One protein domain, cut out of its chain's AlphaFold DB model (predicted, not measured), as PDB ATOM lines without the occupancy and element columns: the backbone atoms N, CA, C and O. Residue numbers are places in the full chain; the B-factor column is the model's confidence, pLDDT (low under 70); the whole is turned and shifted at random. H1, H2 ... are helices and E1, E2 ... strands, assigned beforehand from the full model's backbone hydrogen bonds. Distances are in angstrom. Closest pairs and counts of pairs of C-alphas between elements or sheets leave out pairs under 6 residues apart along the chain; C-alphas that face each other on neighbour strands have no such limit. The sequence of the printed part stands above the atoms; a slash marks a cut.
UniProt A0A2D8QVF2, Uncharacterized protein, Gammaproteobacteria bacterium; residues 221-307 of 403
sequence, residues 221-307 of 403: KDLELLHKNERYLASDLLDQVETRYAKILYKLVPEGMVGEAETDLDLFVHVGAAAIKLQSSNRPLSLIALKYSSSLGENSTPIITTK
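This is residues 221 to 307 of the 403 residues of an uncharacterized protein of Gammaproteobacteria bacterium (UniProt A0A2D8QVF2). One long, strongly twisted antiparallel sheet, with E3, E4, E5 and E6 as its four longer strands, curls round a single short helix, H1. The small hairpin of E1 and E2 joins the sheet beside the far end of E4 and makes one end of the length, while the link between E3 and E4 makes the other. The printed part has 87 residues, with six named strands and one named helix in the order E1, E2, H1, E3, E4, E5, E6; the class is mostly strand. The sheet is branched, with neighbour pairs E1 and E2, E1 and E4, E3 and E4, E4 and E5, and E5 and E6. The whole is loose, with a radius of gyration of the C-alphas of 15.7 A, and spans 48 by 24 by 20 A.

E4, residues 263 to 278, has three neighbours, all antiparallel to it. E3, residues 245 to 253, lies on one side of it beside residues 263 to 271, with N 249 and O 267 2.9 A apart, within hydrogen-bond range. E1, residues 224 to 227, lies on that same side beside residues 276 to 278, with N 226 and O 277 at 2.9 A. E5, residues 281 to 294, lies on the other side, at 158 degrees between directions, with N 274 and O 287 at 2.8 A. E6, residues 297 to 305, is an edge strand beside E5, at 160 degrees, with N 288 and O 303 at 2.8 A. E3, E4, E5 and E6 form a meander, each strand the antiparallel neighbour of the one before. E2, residues 230 to 233, forms a hairpin with E1, with N 225 and O 232 at 2.8 A. E4 bends by 79 degrees at residue 275 and E5 by 64 degrees at residue 284. H1, residues 234 to 240, is on the sheet; its closest C-alphas to E5 are those of Leu 238 and Ala 289, 5.4 A, and to E6 those of Leu 238 and Pro 302, 6.1 A. In H1 every O i to N i+4 pair is within hydrogen-bond range. E3 and E6 are apart.

E4 measures 38.9 A from C-alpha 263 at (32.387, -12.803, 18.240) to C-alpha 278. E5 measures 36.8 A, E6 26.2 A and E3 23.9 A. E1 begins at C-alpha 224, (10.323, 3.663, -6.639), and E6 ends at C-alpha 305, (18.705, -8.926, -8.843).

The C-alphas farthest apart are those of Asn 229 and Glu 260, 49.3 A. The printed part has no cut and no long link. The mean pLDDT of the printed part is 93.7, and no printed residue is under 70.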
ATOM      1  N   LYS A 221      16.600   2.971  -0.276       89.88
ATOM      2  CA  LYS A 221      15.332   2.434   0.231       89.88
ATOM      3  C   LYS A 221      14.108   3.200  -0.278       89.88
ATOM      4  O   LYS A 221      13.004   2.657  -0.205       89.88
ATOM      5  N   ASP A 222      14.306   4.400  -0.816       94.31
ATOM      6  CA  ASP A 222      13.244   5.263  -1.335       94.31
ATOM      7  C   ASP A 222      13.083   5.116  -2.857       94.31
ATOM      8  O   ASP A 222      12.225   5.755  -3.469       94.31
ATOM      9  N   LEU A 223      13.861   4.225  -3.484       94.88
ATOM     10  CA  LEU A 223      13.727   3.906  -4.898       94.88
ATOM     11  C   LEU A 223      12.307   3.409  -5.215       94.88
ATOM     12  O   LEU A 223      11.833   2.415  -4.659       94.88
ATOM     13  N   GLU A 224      11.648   4.066  -6.172       95.75
ATOM     14  CA  GLU A 224      10.323   3.663  -6.639       95.75
ATOM     15  C   GLU A 224      10.398   2.432  -7.560       95.75
ATOM     16  O   GLU A 224      10.995   2.447  -8.642       95.75
ATOM     17  N   LEU A 225       9.707   1.368  -7.158       95.69
ATOM     18  CA  LEU A 225       9.630   0.086  -7.848       95.69
ATOM     19  C   LEU A 225       8.202  -0.197  -8.316       95.69
ATOM     20  O   LEU A 225       7.222   0.192  -7.681       95.69
ATOM     21  N   LEU A 226       8.075  -0.936  -9.416       96.50
ATOM     22  CA  LEU A 226       6.789  -1.448  -9.885       96.50
ATOM     23  C   LEU A 226       6.619  -2.909  -9.467       96.50
ATOM     24  O   LEU A 226       7.350  -3.774  -9.946       96.50
ATOM     25  N   HIS A 227       5.611  -3.203  -8.649       96.12
ATOM     26  CA  HIS A 227       5.201  -4.559  -8.279       96.12
ATOM     27  C   HIS A 227       3.732  -4.761  -8.653       96.12
ATOM     28  O   HIS A 227       2.882  -3.971  -8.267       96.12
ATOM     29  N   LYS A 228       3.411  -5.802  -9.437       93.12
ATOM     30  CA  LYS A 228       2.033  -6.074  -9.919       93.12
ATOM     31  C   LYS A 228       1.341  -4.856 -10.572       93.12
ATOM     32  O   LYS A 228       0.130  -4.715 -10.487       93.12
ATOM     33  N   ASN A 229       2.112  -4.025 -11.282       88.56
ATOM     34  CA  ASN A 229       1.690  -2.760 -11.909       88.56
ATOM     35  C   ASN A 229       1.310  -1.628 -10.936       88.56
ATOM     36  O   ASN A 229       0.825  -0.592 -11.382       88.56
ATOM     37  N   GLU A 230       1.581  -1.788  -9.645       94.38
ATOM     38  CA  GLU A 230       1.449  -0.744  -8.632       94.38
ATOM     39  C   GLU A 230       2.836  -0.232  -8.221       94.38
ATOM     40  O   GLU A 230       3.841  -0.937  -8.361       94.38
ATOM     41  N   ARG A 231       2.899   1.025  -7.775       95.50
ATOM     42  CA  ARG A 231       4.141   1.681  -7.344       95.50
ATOM     43  C   ARG A 231       4.345   1.474  -5.851       95.50
ATOM     44  O   ARG A 231       3.410   1.676  -5.083       95.50
ATOM     45  N   TYR A 232       5.569   1.137  -5.471       96.75
ATOM     46  CA  TYR A 232       5.997   0.985  -4.085       96.75
ATOM     47  C   TYR A 232       7.366   1.626  -3.900       96.75
ATOM     48  O   TYR A 232       8.191   1.563  -4.812       96.75
ATOM     49  N   LEU A 233       7.633   2.169  -2.714       96.75
ATOM     50  CA  LEU A 233       9.011   2.376  -2.281       96.75
ATOM     51  C   LEU A 233       9.655   1.013  -1.999       96.75
ATOM     52  O   LEU A 233       8.973   0.051  -1.617       96.75
ATOM     53  N   ALA A 234      10.968   0.906  -2.195       96.50
ATOM     54  CA  ALA A 234      11.690  -0.331  -1.923       96.50
ATOM     55  C   ALA A 234      11.550  -0.775  -0.454       96.50
ATOM     56  O   ALA A 234      11.392  -1.971  -0.196       96.50
ATOM     57  N   SER A 235      11.543   0.177   0.482       96.12
ATOM     58  CA  SER A 235      11.255  -0.024   1.908       96.12
ATOM     59  C   SER A 235       9.866  -0.622   2.162       96.12
ATOM     60  O   SER A 235       9.756  -1.664   2.807       96.12
ATOM     61  N   ASP A 236       8.814  -0.029   1.598       96.56
ATOM     62  CA  ASP A 236       7.438  -0.507   1.780       96.56
ATOM     63  C   ASP A 236       7.260  -1.935   1.256       96.56
ATOM     64  O   ASP A 236       6.585  -2.770   1.869       96.56
ATOM     65  N   LEU A 237       7.862  -2.227   0.098       96.50
ATOM     66  CA  LEU A 237       7.778  -3.551  -0.501       96.50
ATOM     67  C   LEU A 237       8.559  -4.582   0.319       96.50
ATOM     68  O   LEU A 237       8.064  -5.693   0.510       96.50
ATOM     69  N   LEU A 238       9.745  -4.222   0.823       96.81
ATOM     70  CA  LEU A 238      10.592  -5.065   1.675       96.81
ATOM     71  C   LEU A 238       9.835  -5.597   2.902       96.81
ATOM     72  O   LEU A 238       9.953  -6.781   3.243       96.81
ATOM     73  N   ASP A 239       9.020  -4.757   3.534       94.19
ATOM     74  CA  ASP A 239       8.230  -5.152   4.700       94.19
ATOM     75  C   ASP A 239       7.098  -6.117   4.330       94.19
ATOM     76  O   ASP A 239       6.859  -7.089   5.055       94.19
ATOM     77  N   GLN A 240       6.481  -5.927   3.161       95.06
ATOM     78  CA  GLN A 240       5.361  -6.733   2.659       95.06
ATOM     79  C   GLN A 240       5.770  -8.083   2.053       95.06
ATOM     80  O   GLN A 240       4.927  -8.976   1.924       95.06
ATOM     81  N   VAL A 241       7.033  -8.261   1.653       96.12
ATOM     82  CA  VAL A 241       7.486  -9.527   1.059       96.12
ATOM     83  C   VAL A 241       7.410 -10.661   2.089       96.12
ATOM     84  O   VAL A 241       8.086 -10.659   3.120       96.12
ATOM     85  N   GLU A 242       6.625 -11.685   1.755       95.12
ATOM     86  CA  GLU A 242       6.544 -12.938   2.504       95.12
ATOM     87  C   GLU A 242       7.869 -13.717   2.410       95.12
ATOM     88  O   GLU A 242       8.315 -14.100   1.323       95.12
ATOM     89  N   THR A 243       8.485 -14.006   3.559       95.81
ATOM     90  CA  THR A 243       9.734 -14.774   3.639       95.81
ATOM     91  C   THR A 243       9.461 -16.264   3.817       95.81
ATOM     92  O   THR A 243       9.115 -16.722   4.903       95.81
ATOM     93  N   ARG A 244       9.622 -17.033   2.739       92.81
ATOM     94  CA  ARG A 244       9.239 -18.455   2.673       92.81
ATOM     95  C   ARG A 244      10.316 -19.421   3.147       92.81
ATOM     96  O   ARG A 244      10.018 -20.583   3.416       92.81
ATOM     97  N   TYR A 245      11.567 -18.974   3.206       96.75
ATOM     98  CA  TYR A 245      12.688 -19.815   3.609       96.75
ATOM     99  C   TYR A 245      13.437 -19.177   4.758       96.75
ATOM    100  O   TYR A 245      13.727 -17.993   4.706       96.75
ATOM    101  N   ALA A 246      13.797 -19.985   5.750       95.69
ATOM    102  CA  ALA A 246      14.634 -19.563   6.861       95.69
ATOM    103  C   ALA A 246      15.768 -20.559   7.126       95.69
ATOM    104  O   ALA A 246      15.684 -21.732   6.723       95.69
ATOM    105  N   LYS A 247      16.839 -20.090   7.765       95.56
ATOM    106  CA  LYS A 247      17.996 -20.868   8.220       95.56
ATOM    107  C   LYS A 247      18.721 -20.084   9.317       95.56
ATOM    108  O   LYS A 247      18.668 -18.862   9.326       95.56
ATOM    109  N   ILE A 248      19.432 -20.783  10.193       95.12
ATOM    110  CA  ILE A 248      20.433 -20.151  11.055       95.12
ATOM    111  C   ILE A 248      21.748 -20.064  10.271       95.12
ATOM    112  O   ILE A 248      22.168 -21.055   9.667       95.12
ATOM    113  N   LEU A 249      22.361 -18.884  10.263       95.19
ATOM    114  CA  LEU A 249      23.739 -18.661   9.836       95.19
ATOM    115  C   LEU A 249      24.552 -18.184  11.036       95.19
ATOM    116  O   LEU A 249      24.008 -17.573  11.950       95.19
ATOM    117  N   TYR A 250      25.846 -18.447  11.011       94.56
ATOM    118  CA  TYR A 250      26.795 -17.994  12.016       94.56
ATOM    119  C   TYR A 250      27.673 -16.939  11.370       94.56
ATOM    120  O   TYR A 250      28.223 -17.189  10.299       94.56
ATOM    121  N   LYS A 251      27.732 -15.745  11.954       94.44
ATOM    122  CA  LYS A 251      28.513 -14.630  11.431       94.44
ATOM    123  C   LYS A 251      29.700 -14.372  12.336       94.44
ATOM    124  O   LYS A 251      29.498 -14.014  13.494       94.44
ATOM    125  N   LEU A 252      30.903 -14.459  11.780       92.38
ATOM    126  CA  LEU A 252      32.099 -14.014  12.474       92.38
ATOM    127  C   LEU A 252      32.169 -12.485  12.417       92.38
ATOM    128  O   LEU A 252      32.130 -11.866  11.347       92.38
ATOM    129  N   VAL A 253      32.193 -11.866  13.591       90.50
ATOM    130  CA  VAL A 253      32.223 -10.418  13.761       90.50
ATOM    131  C   VAL A 253      33.584 -10.016  14.333       90.50
ATOM    132  O   VAL A 253      33.950 -10.527  15.392       90.50
ATOM    133  N   PRO A 254      34.317  -9.094  13.676       87.69
ATOM    134  CA  PRO A 254      35.613  -8.636  14.162       87.69
ATOM    135  C   PRO A 254      35.547  -7.975  15.543       87.69
ATOM    136  O   PRO A 254      34.521  -7.401  15.930       87.69
ATOM    137  N   GLU A 255      36.681  -7.993  16.241       87.75
ATOM    138  CA  GLU A 255      36.894  -7.272  17.498       87.75
ATOM    139  C   GLU A 255      36.479  -5.789  17.388       87.75
ATOM    140  O   GLU A 255      36.707  -5.121  16.376       87.75
ATOM    141  N   GLY A 256      35.846  -5.263  18.439       84.50
ATOM    142  CA  GLY A 256      35.454  -3.856  18.556       84.50
ATOM    143  C   GLY A 256      34.122  -3.488  17.895       84.50
ATOM    144  O   GLY A 256      33.633  -2.381  18.110       84.50
ATOM    145  N   MET A 257      33.504  -4.390  17.124       82.44
ATOM    146  CA  MET A 257      32.184  -4.151  16.512       82.44
ATOM    147  C   MET A 257      31.020  -4.494  17.449       82.44
ATOM    148  O   MET A 257      30.023  -3.776  17.486       82.44
ATOM    149  N   VAL A 258      31.130  -5.604  18.182       81.88
ATOM    150  CA  VAL A 258      30.090  -6.097  19.109       81.88
ATOM    151  C   VAL A 258      30.626  -6.236  20.533       81.88
ATOM    152  O   VAL A 258      29.886  -5.996  21.485       81.88
ATOM    153  N   GLY A 259      31.909  -6.564  20.686       81.56
ATOM    154  CA  GLY A 259      32.577  -6.727  21.974       81.56
ATOM    155  C   GLY A 259      34.090  -6.541  21.867       81.56
ATOM    156  O   GLY A 259      34.602  -6.142  20.821       81.56
ATOM    157  N   GLU A 260      34.798  -6.827  22.958       85.31
ATOM    158  CA  GLU A 260      36.263  -6.700  23.072       85.31
ATOM    159  C   GLU A 260      37.035  -7.879  22.454       85.31
ATOM    160  O   GLU A 260      38.260  -7.885  22.474       85.31
ATOM    161  N   ALA A 261      36.337  -8.872  21.900       86.81
ATOM    162  CA  ALA A 261      36.921  -9.999  21.180       86.81
ATOM    163  C   ALA A 261      36.126 -10.296  19.900       86.81
ATOM    164  O   ALA A 261      34.983  -9.850  19.732       86.81
ATOM    165  N   GLU A 262      36.725 -11.067  18.991       89.38
ATOM    166  CA  GLU A 262      36.000 -11.630  17.852       89.38
ATOM    167  C   GLU A 262      34.824 -12.480  18.345       89.38
ATOM    168  O   GLU A 262      34.963 -13.331  19.229       89.38
ATOM    169  N   THR A 263      33.647 -12.215  17.784       91.31
ATOM    170  CA  THR A 263      32.387 -12.803  18.240       91.31
ATOM    171  C   THR A 263      31.742 -13.605  17.121       91.31
ATOM    172  O   THR A 263      31.503 -13.087  16.032       91.31
ATOM    173  N   ASP A 264      31.398 -14.855  17.403       93.06
ATOM    174  CA  ASP A 264      30.588 -15.697  16.538       93.06
ATOM    175  C   ASP A 264      29.103 -15.541  16.904       93.06
ATOM    176  O   ASP A 264      28.641 -15.962  17.971       93.06
ATOM    177  N   LEU A 265      28.361 -14.881  16.015       93.06
ATOM    178  CA  LEU A 265      26.978 -14.456  16.213       93.06
ATOM    179  C   LEU A 265      26.017 -15.378  15.459       93.06
ATOM    180  O   LEU A 265      26.115 -15.513  14.240       93.06
ATOM    181  N   ASP A 266      25.035 -15.956  16.147       93.75
ATOM    182  CA  ASP A 266      23.938 -16.658  15.483       93.75
ATOM    183  C   ASP A 266      22.918 -15.671  14.898       93.75
ATOM    184  O   ASP A 266      22.434 -14.745  15.549       93.75
ATOM    185  N   LEU A 267      22.593 -15.878  13.626       94.88
ATOM    186  CA  LEU A 267      21.633 -15.090  12.869       94.88
ATOM    187  C   LEU A 267      20.518 -16.004  12.388       94.88
ATOM    188  O   LEU A 267      20.742 -16.892  11.560       94.88
ATOM    189  N   PHE A 268      19.294 -15.761  12.845       96.06
ATOM    190  CA  PHE A 268      18.125 -16.372  12.231       96.06
ATOM    191  C   PHE A 268      17.760 -15.587  10.973       96.06
ATOM    192  O   PHE A 268      17.164 -14.515  11.036       96.06
ATOM    193  N   VAL A 269      18.153 -16.118   9.819       96.75
ATOM    194  CA  VAL A 269      17.978 -15.488   8.513       96.75
ATOM    195  C   VAL A 269      16.739 -16.047   7.832       96.75
ATOM    196  O   VAL A 269      16.593 -17.263   7.697       96.75
ATOM    197  N   HIS A 270      15.867 -15.173   7.337       96.62
ATOM    198  CA  HIS A 270      14.715 -15.542   6.529       96.62
ATOM    199  C   HIS A 270      14.586 -14.666   5.281       96.62
ATOM    200  O   HIS A 270      14.821 -13.461   5.296       96.62
ATOM    201  N   VAL A 271      14.231 -15.307   4.169       97.81
ATOM    202  CA  VAL A 271      14.285 -14.716   2.832       97.81
ATOM    203  C   VAL A 271      12.994 -14.935   2.059       97.81
ATOM    204  O   VAL A 271      12.366 -16.000   2.113       97.81
ATOM    205  N   GLY A 272      12.606 -13.907   1.316       98.06
ATOM    206  CA  GLY A 272      11.478 -13.896   0.391       98.06
ATOM    207  C   GLY A 272      11.844 -13.145  -0.881       98.06
ATOM    208  O   GLY A 272      12.843 -12.435  -0.905       98.06
ATOM    209  N   ALA A 273      11.056 -13.301  -1.942       98.12
ATOM    210  CA  ALA A 273      11.286 -12.576  -3.188       98.12
ATOM    211  C   ALA A 273       9.975 -12.078  -3.801       98.12
ATOM    212  O   ALA A 273       8.985 -12.810  -3.859       98.12
ATOM    213  N   ALA A 274      10.000 -10.850  -4.313       97.44
ATOM    214  CA  ALA A 274       8.921 -10.234  -5.069       97.44
ATOM    215  C   ALA A 274       9.402  -9.881  -6.481       97.44
ATOM    216  O   ALA A 274      10.491  -9.345  -6.664       97.44
ATOM    217  N   ALA A 275       8.580 -10.170  -7.492       97.56
ATOM    218  CA  ALA A 275       8.860  -9.745  -8.861       97.56
ATOM    219  C   ALA A 275       8.634  -8.236  -8.991       97.56
ATOM    220  O   ALA A 275       7.558  -7.751  -8.642       97.56
ATOM    221  N   ILE A 276       9.614  -7.514  -9.517       97.19
ATOM    222  CA  ILE A 276       9.578  -6.056  -9.657       97.19
ATOM    223  C   ILE A 276      10.017  -5.622 -11.059       97.19
ATOM    224  O   ILE A 276      10.540  -6.418 -11.844       97.19
ATOM    225  N   LYS A 277       9.812  -4.345 -11.374       95.94
ATOM    226  CA  LYS A 277      10.430  -3.641 -12.503       95.94
ATOM    227  C   LYS A 277      10.894  -2.261 -12.047       95.94
ATOM    228  O   LYS A 277      10.311  -1.693 -11.123       95.94
ATOM    229  N   LEU A 278      11.901  -1.721 -12.727       92.69
ATOM    230  CA  LEU A 278      12.282  -0.315 -12.585       92.69
ATOM    231  C   LEU A 278      11.335   0.554 -13.414       92.69
ATOM    232  O   LEU A 278      10.789   0.104 -14.418       92.69
ATOM    233  N   GLN A 279      11.172   1.823 -13.052       85.50
ATOM    234  CA  GLN A 279      10.387   2.745 -13.883       85.50
ATOM    235  C   GLN A 279      11.044   3.010 -15.242       85.50
ATOM    236  O   GLN A 279      10.359   3.151 -16.254       85.50
ATOM    237  N   SER A 280      12.376   3.036 -15.266       83.62
ATOM    238  CA  SER A 280      13.183   3.257 -16.464       83.62
ATOM    239  C   SER A 280      13.245   2.040 -17.394       83.62
ATOM    240  O   SER A 280      13.682   2.170 -18.536       83.62
ATOM    241  N   SER A 281      12.811   0.852 -16.945       84.88
ATOM    242  CA  SER A 281      12.993  -0.392 -17.694       84.88
ATOM    243  C   SER A 281      11.873  -1.404 -17.479       84.88
ATOM    244  O   SER A 281      11.529  -1.778 -16.364       84.88
ATOM    245  N   ASN A 282      11.371  -1.968 -18.580       84.44
ATOM    246  CA  ASN A 282      10.378  -3.045 -18.546       84.44
ATOM    247  C   ASN A 282      10.965  -4.433 -18.232       84.44
ATOM    248  O   ASN A 282      10.209  -5.411 -18.192       84.44
ATOM    249  N   ARG A 283      12.285  -4.539 -18.032       93.31
ATOM    250  CA  ARG A 283      12.956  -5.797 -17.691       93.31
ATOM    251  C   ARG A 283      12.418  -6.332 -16.357       93.31
ATOM    252  O   ARG A 283      12.383  -5.582 -15.383       93.31
ATOM    253  N   PRO A 284      12.008  -7.610 -16.286       95.06
ATOM    254  CA  PRO A 284      11.625  -8.213 -15.020       95.06
ATOM    255  C   PRO A 284      12.858  -8.390 -14.129       95.06
ATOM    256  O   PRO A 284      13.874  -8.922 -14.571       95.06
ATOM    257  N   LEU A 285      12.733  -7.969 -12.877       97.38
ATOM    258  CA  LEU A 285      13.732  -8.111 -11.823       97.38
ATOM    259  C   LEU A 285      13.091  -8.789 -10.603       97.38
ATOM    260  O   LEU A 285      11.868  -8.966 -10.541       97.38
ATOM    261  N   SER A 286      13.906  -9.140  -9.614       98.25
ATOM    262  CA  SER A 286      13.434  -9.575  -8.299       98.25
ATOM    263  C   SER A 286      13.990  -8.674  -7.201       98.25
ATOM    264  O   SER A 286      15.175  -8.349  -7.202       98.25
ATOM    265  N   LEU A 287      13.129  -8.325  -6.247       98.25
ATOM    266  CA  LEU A 287      13.506  -7.782  -4.950       98.25
ATOM    267  C   LEU A 287      13.507  -8.946  -3.963       98.25
ATOM    268  O   LEU A 287      12.464  -9.559  -3.729       98.25
ATOM    269  N   ILE A 288      14.665  -9.270  -3.413       98.56
ATOM    270  CA  ILE A 288      14.827 -10.242  -2.342       98.56
ATOM    271  C   ILE A 288      14.772  -9.483  -1.017       98.56
ATOM    272  O   ILE A 288      15.563  -8.573  -0.779       98.56
ATOM    273  N   ALA A 289      13.842  -9.870  -0.152       98.06
ATOM    274  CA  ALA A 289      13.788  -9.401   1.221       98.06
ATOM    275  C   ALA A 289      14.664 -10.309   2.082       98.06
ATOM    276  O   ALA A 289      14.283 -11.456   2.328       98.06
ATOM    277  N   LEU A 290      15.826  -9.813   2.508       97.44
ATOM    278  CA  LEU A 290      16.705 -10.480   3.461       97.44
ATOM    279  C   LEU A 290      16.427  -9.922   4.854       97.44
ATOM    280  O   LEU A 290      16.809  -8.797   5.169       97.44
ATOM    281  N   LYS A 291      15.761 -10.713   5.689       96.75
ATOM    282  CA  LYS A 291      15.453 -10.363   7.074       96.75
ATOM    283  C   LYS A 291      16.271 -11.255   7.998       96.75
ATOM    284  O   LYS A 291      16.426 -12.448   7.731       96.75
ATOM    285  N   TYR A 292      16.839 -10.683   9.048       94.81
ATOM    286  CA  TYR A 292      17.633 -11.434  10.010       94.81
ATOM    287  C   TYR A 292      17.466 -10.890  11.420       94.81
ATOM    288  O   TYR A 292      17.347  -9.681  11.621       94.81
ATOM    289  N   SER A 293      17.481 -11.791  12.393       94.38
ATOM    290  CA  SER A 293      17.432 -11.458  13.812       94.38
ATOM    291  C   SER A 293      18.563 -12.133  14.579       94.38
ATOM    292  O   SER A 293      18.999 -13.235  14.236       94.38
ATOM    293  N   SER A 294      19.052 -11.449  15.608       92.38
ATOM    294  CA  SER A 294      20.019 -11.969  16.576       92.38
ATOM    295  C   SER A 294      19.775 -11.369  17.958       92.38
ATOM    296  O   SER A 294      18.864 -10.562  18.155       92.38
ATOM    297  N   SER A 295      20.637 -11.713  18.917       87.50
ATOM    298  CA  SER A 295      20.694 -11.059  20.230       87.50
ATOM    299  C   SER A 295      20.911  -9.538  20.160       87.50
ATOM    300  O   SER A 295      20.630  -8.846  21.135       87.50
ATOM    301  N   LEU A 296      21.374  -9.012  19.020       86.81
ATOM    302  CA  LEU A 296      21.616  -7.584  18.792       86.81
ATOM    303  C   LEU A 296      20.413  -6.852  18.174       86.81
ATOM    304  O   LEU A 296      20.458  -5.633  18.026       86.81
ATOM    305  N   GLY A 297      19.346  -7.571  17.812       90.81
ATOM    306  CA  GLY A 297      18.121  -7.007  17.248       90.81
ATOM    307  C   GLY A 297      17.735  -7.592  15.891       90.81
ATOM    308  O   GLY A 297      18.327  -8.554  15.398       90.81
ATOM    309  N   GLU A 298      16.708  -6.997  15.289       93.81
ATOM    310  CA  GLU A 298      16.142  -7.407  14.002       93.81
ATOM    311  C   GLU A 298      16.493  -6.397  12.913       93.81
ATOM    312  O   GLU A 298      16.481  -5.188  13.135       93.81
ATOM    313  N   ASN A 299      16.795  -6.896  11.719       93.94
ATOM    314  CA  ASN A 299      17.157  -6.081  10.572       93.94
ATOM    315  C   ASN A 299      16.526  -6.634   9.296       93.94
ATOM    316  O   ASN A 299      16.280  -7.833   9.152       93.94
ATOM    317  N   SER A 300      16.304  -5.736   8.341       94.75
ATOM    318  CA  SER A 300      15.735  -6.048   7.037       94.75
ATOM    319  C   SER A 300      16.491  -5.278   5.966       94.75
ATOM    320  O   SER A 300      16.694  -4.066   6.080       94.75
ATOM    321  N   THR A 301      16.937  -5.989   4.938       94.94
ATOM    322  CA  THR A 301      17.752  -5.450   3.854       94.94
ATOM    323  C   THR A 301      17.181  -5.891   2.508       94.94
ATOM    324  O   THR A 301      16.968  -7.090   2.297       94.94
ATOM    325  N   PRO A 302      16.928  -4.956   1.578       97.44
ATOM    326  CA  PRO A 302      16.528  -5.302   0.229       97.44
ATOM    327  C   PRO A 302      17.755  -5.640  -0.625       97.44
ATOM    328  O   PRO A 302      18.746  -4.915  -0.638       97.44
ATOM    329  N   ILE A 303      17.670  -6.728  -1.384       98.06
ATOM    330  CA  ILE A 303      18.638  -7.097  -2.422       98.06
ATOM    331  C   ILE A 303      17.908  -7.065  -3.763       98.06
ATOM    332  O   ILE A 303      16.834  -7.648  -3.904       98.06
ATOM    333  N   ILE A 304      18.481  -6.404  -4.764       97.81
ATOM    334  CA  ILE A 304      17.935  -6.359  -6.120       97.81
ATOM    335  C   ILE A 304      18.739  -7.271  -7.041       97.81
ATOM    336  O   ILE A 304      19.968  -7.301  -7.000       97.81
ATOM    337  N   THR A 305      18.048  -8.029  -7.892       98.25
ATOM    338  CA  THR A 305      18.705  -8.926  -8.843       98.25
ATOM    339  C   THR A 305      17.945  -9.078 -10.154       98.25
ATOM    340  O   THR A 305      16.720  -8.958 -10.215       98.25
ATOM    341  N   THR A 306      18.685  -9.398 -11.213       97.25
ATOM    342  CA  THR A 306      18.136  -9.766 -12.520       97.25
ATOM    343  C   THR A 306      17.662 -11.215 -12.589       97.25
ATOM    344  O   THR A 306      16.912 -11.567 -13.503       97.25
ATOM    345  N   LYS A 307      18.037 -12.070 -11.625       96.81
ATOM    346  CA  LYS A 307      17.518 -13.441 -11.543       96.81
ATOM    347  C   LYS A 307      16.031 -13.399 -11.180       96.81
ATOM    348  O   LYS A 307      15.600 -12.732 -10.241       96.81
TER     349      LYS A 307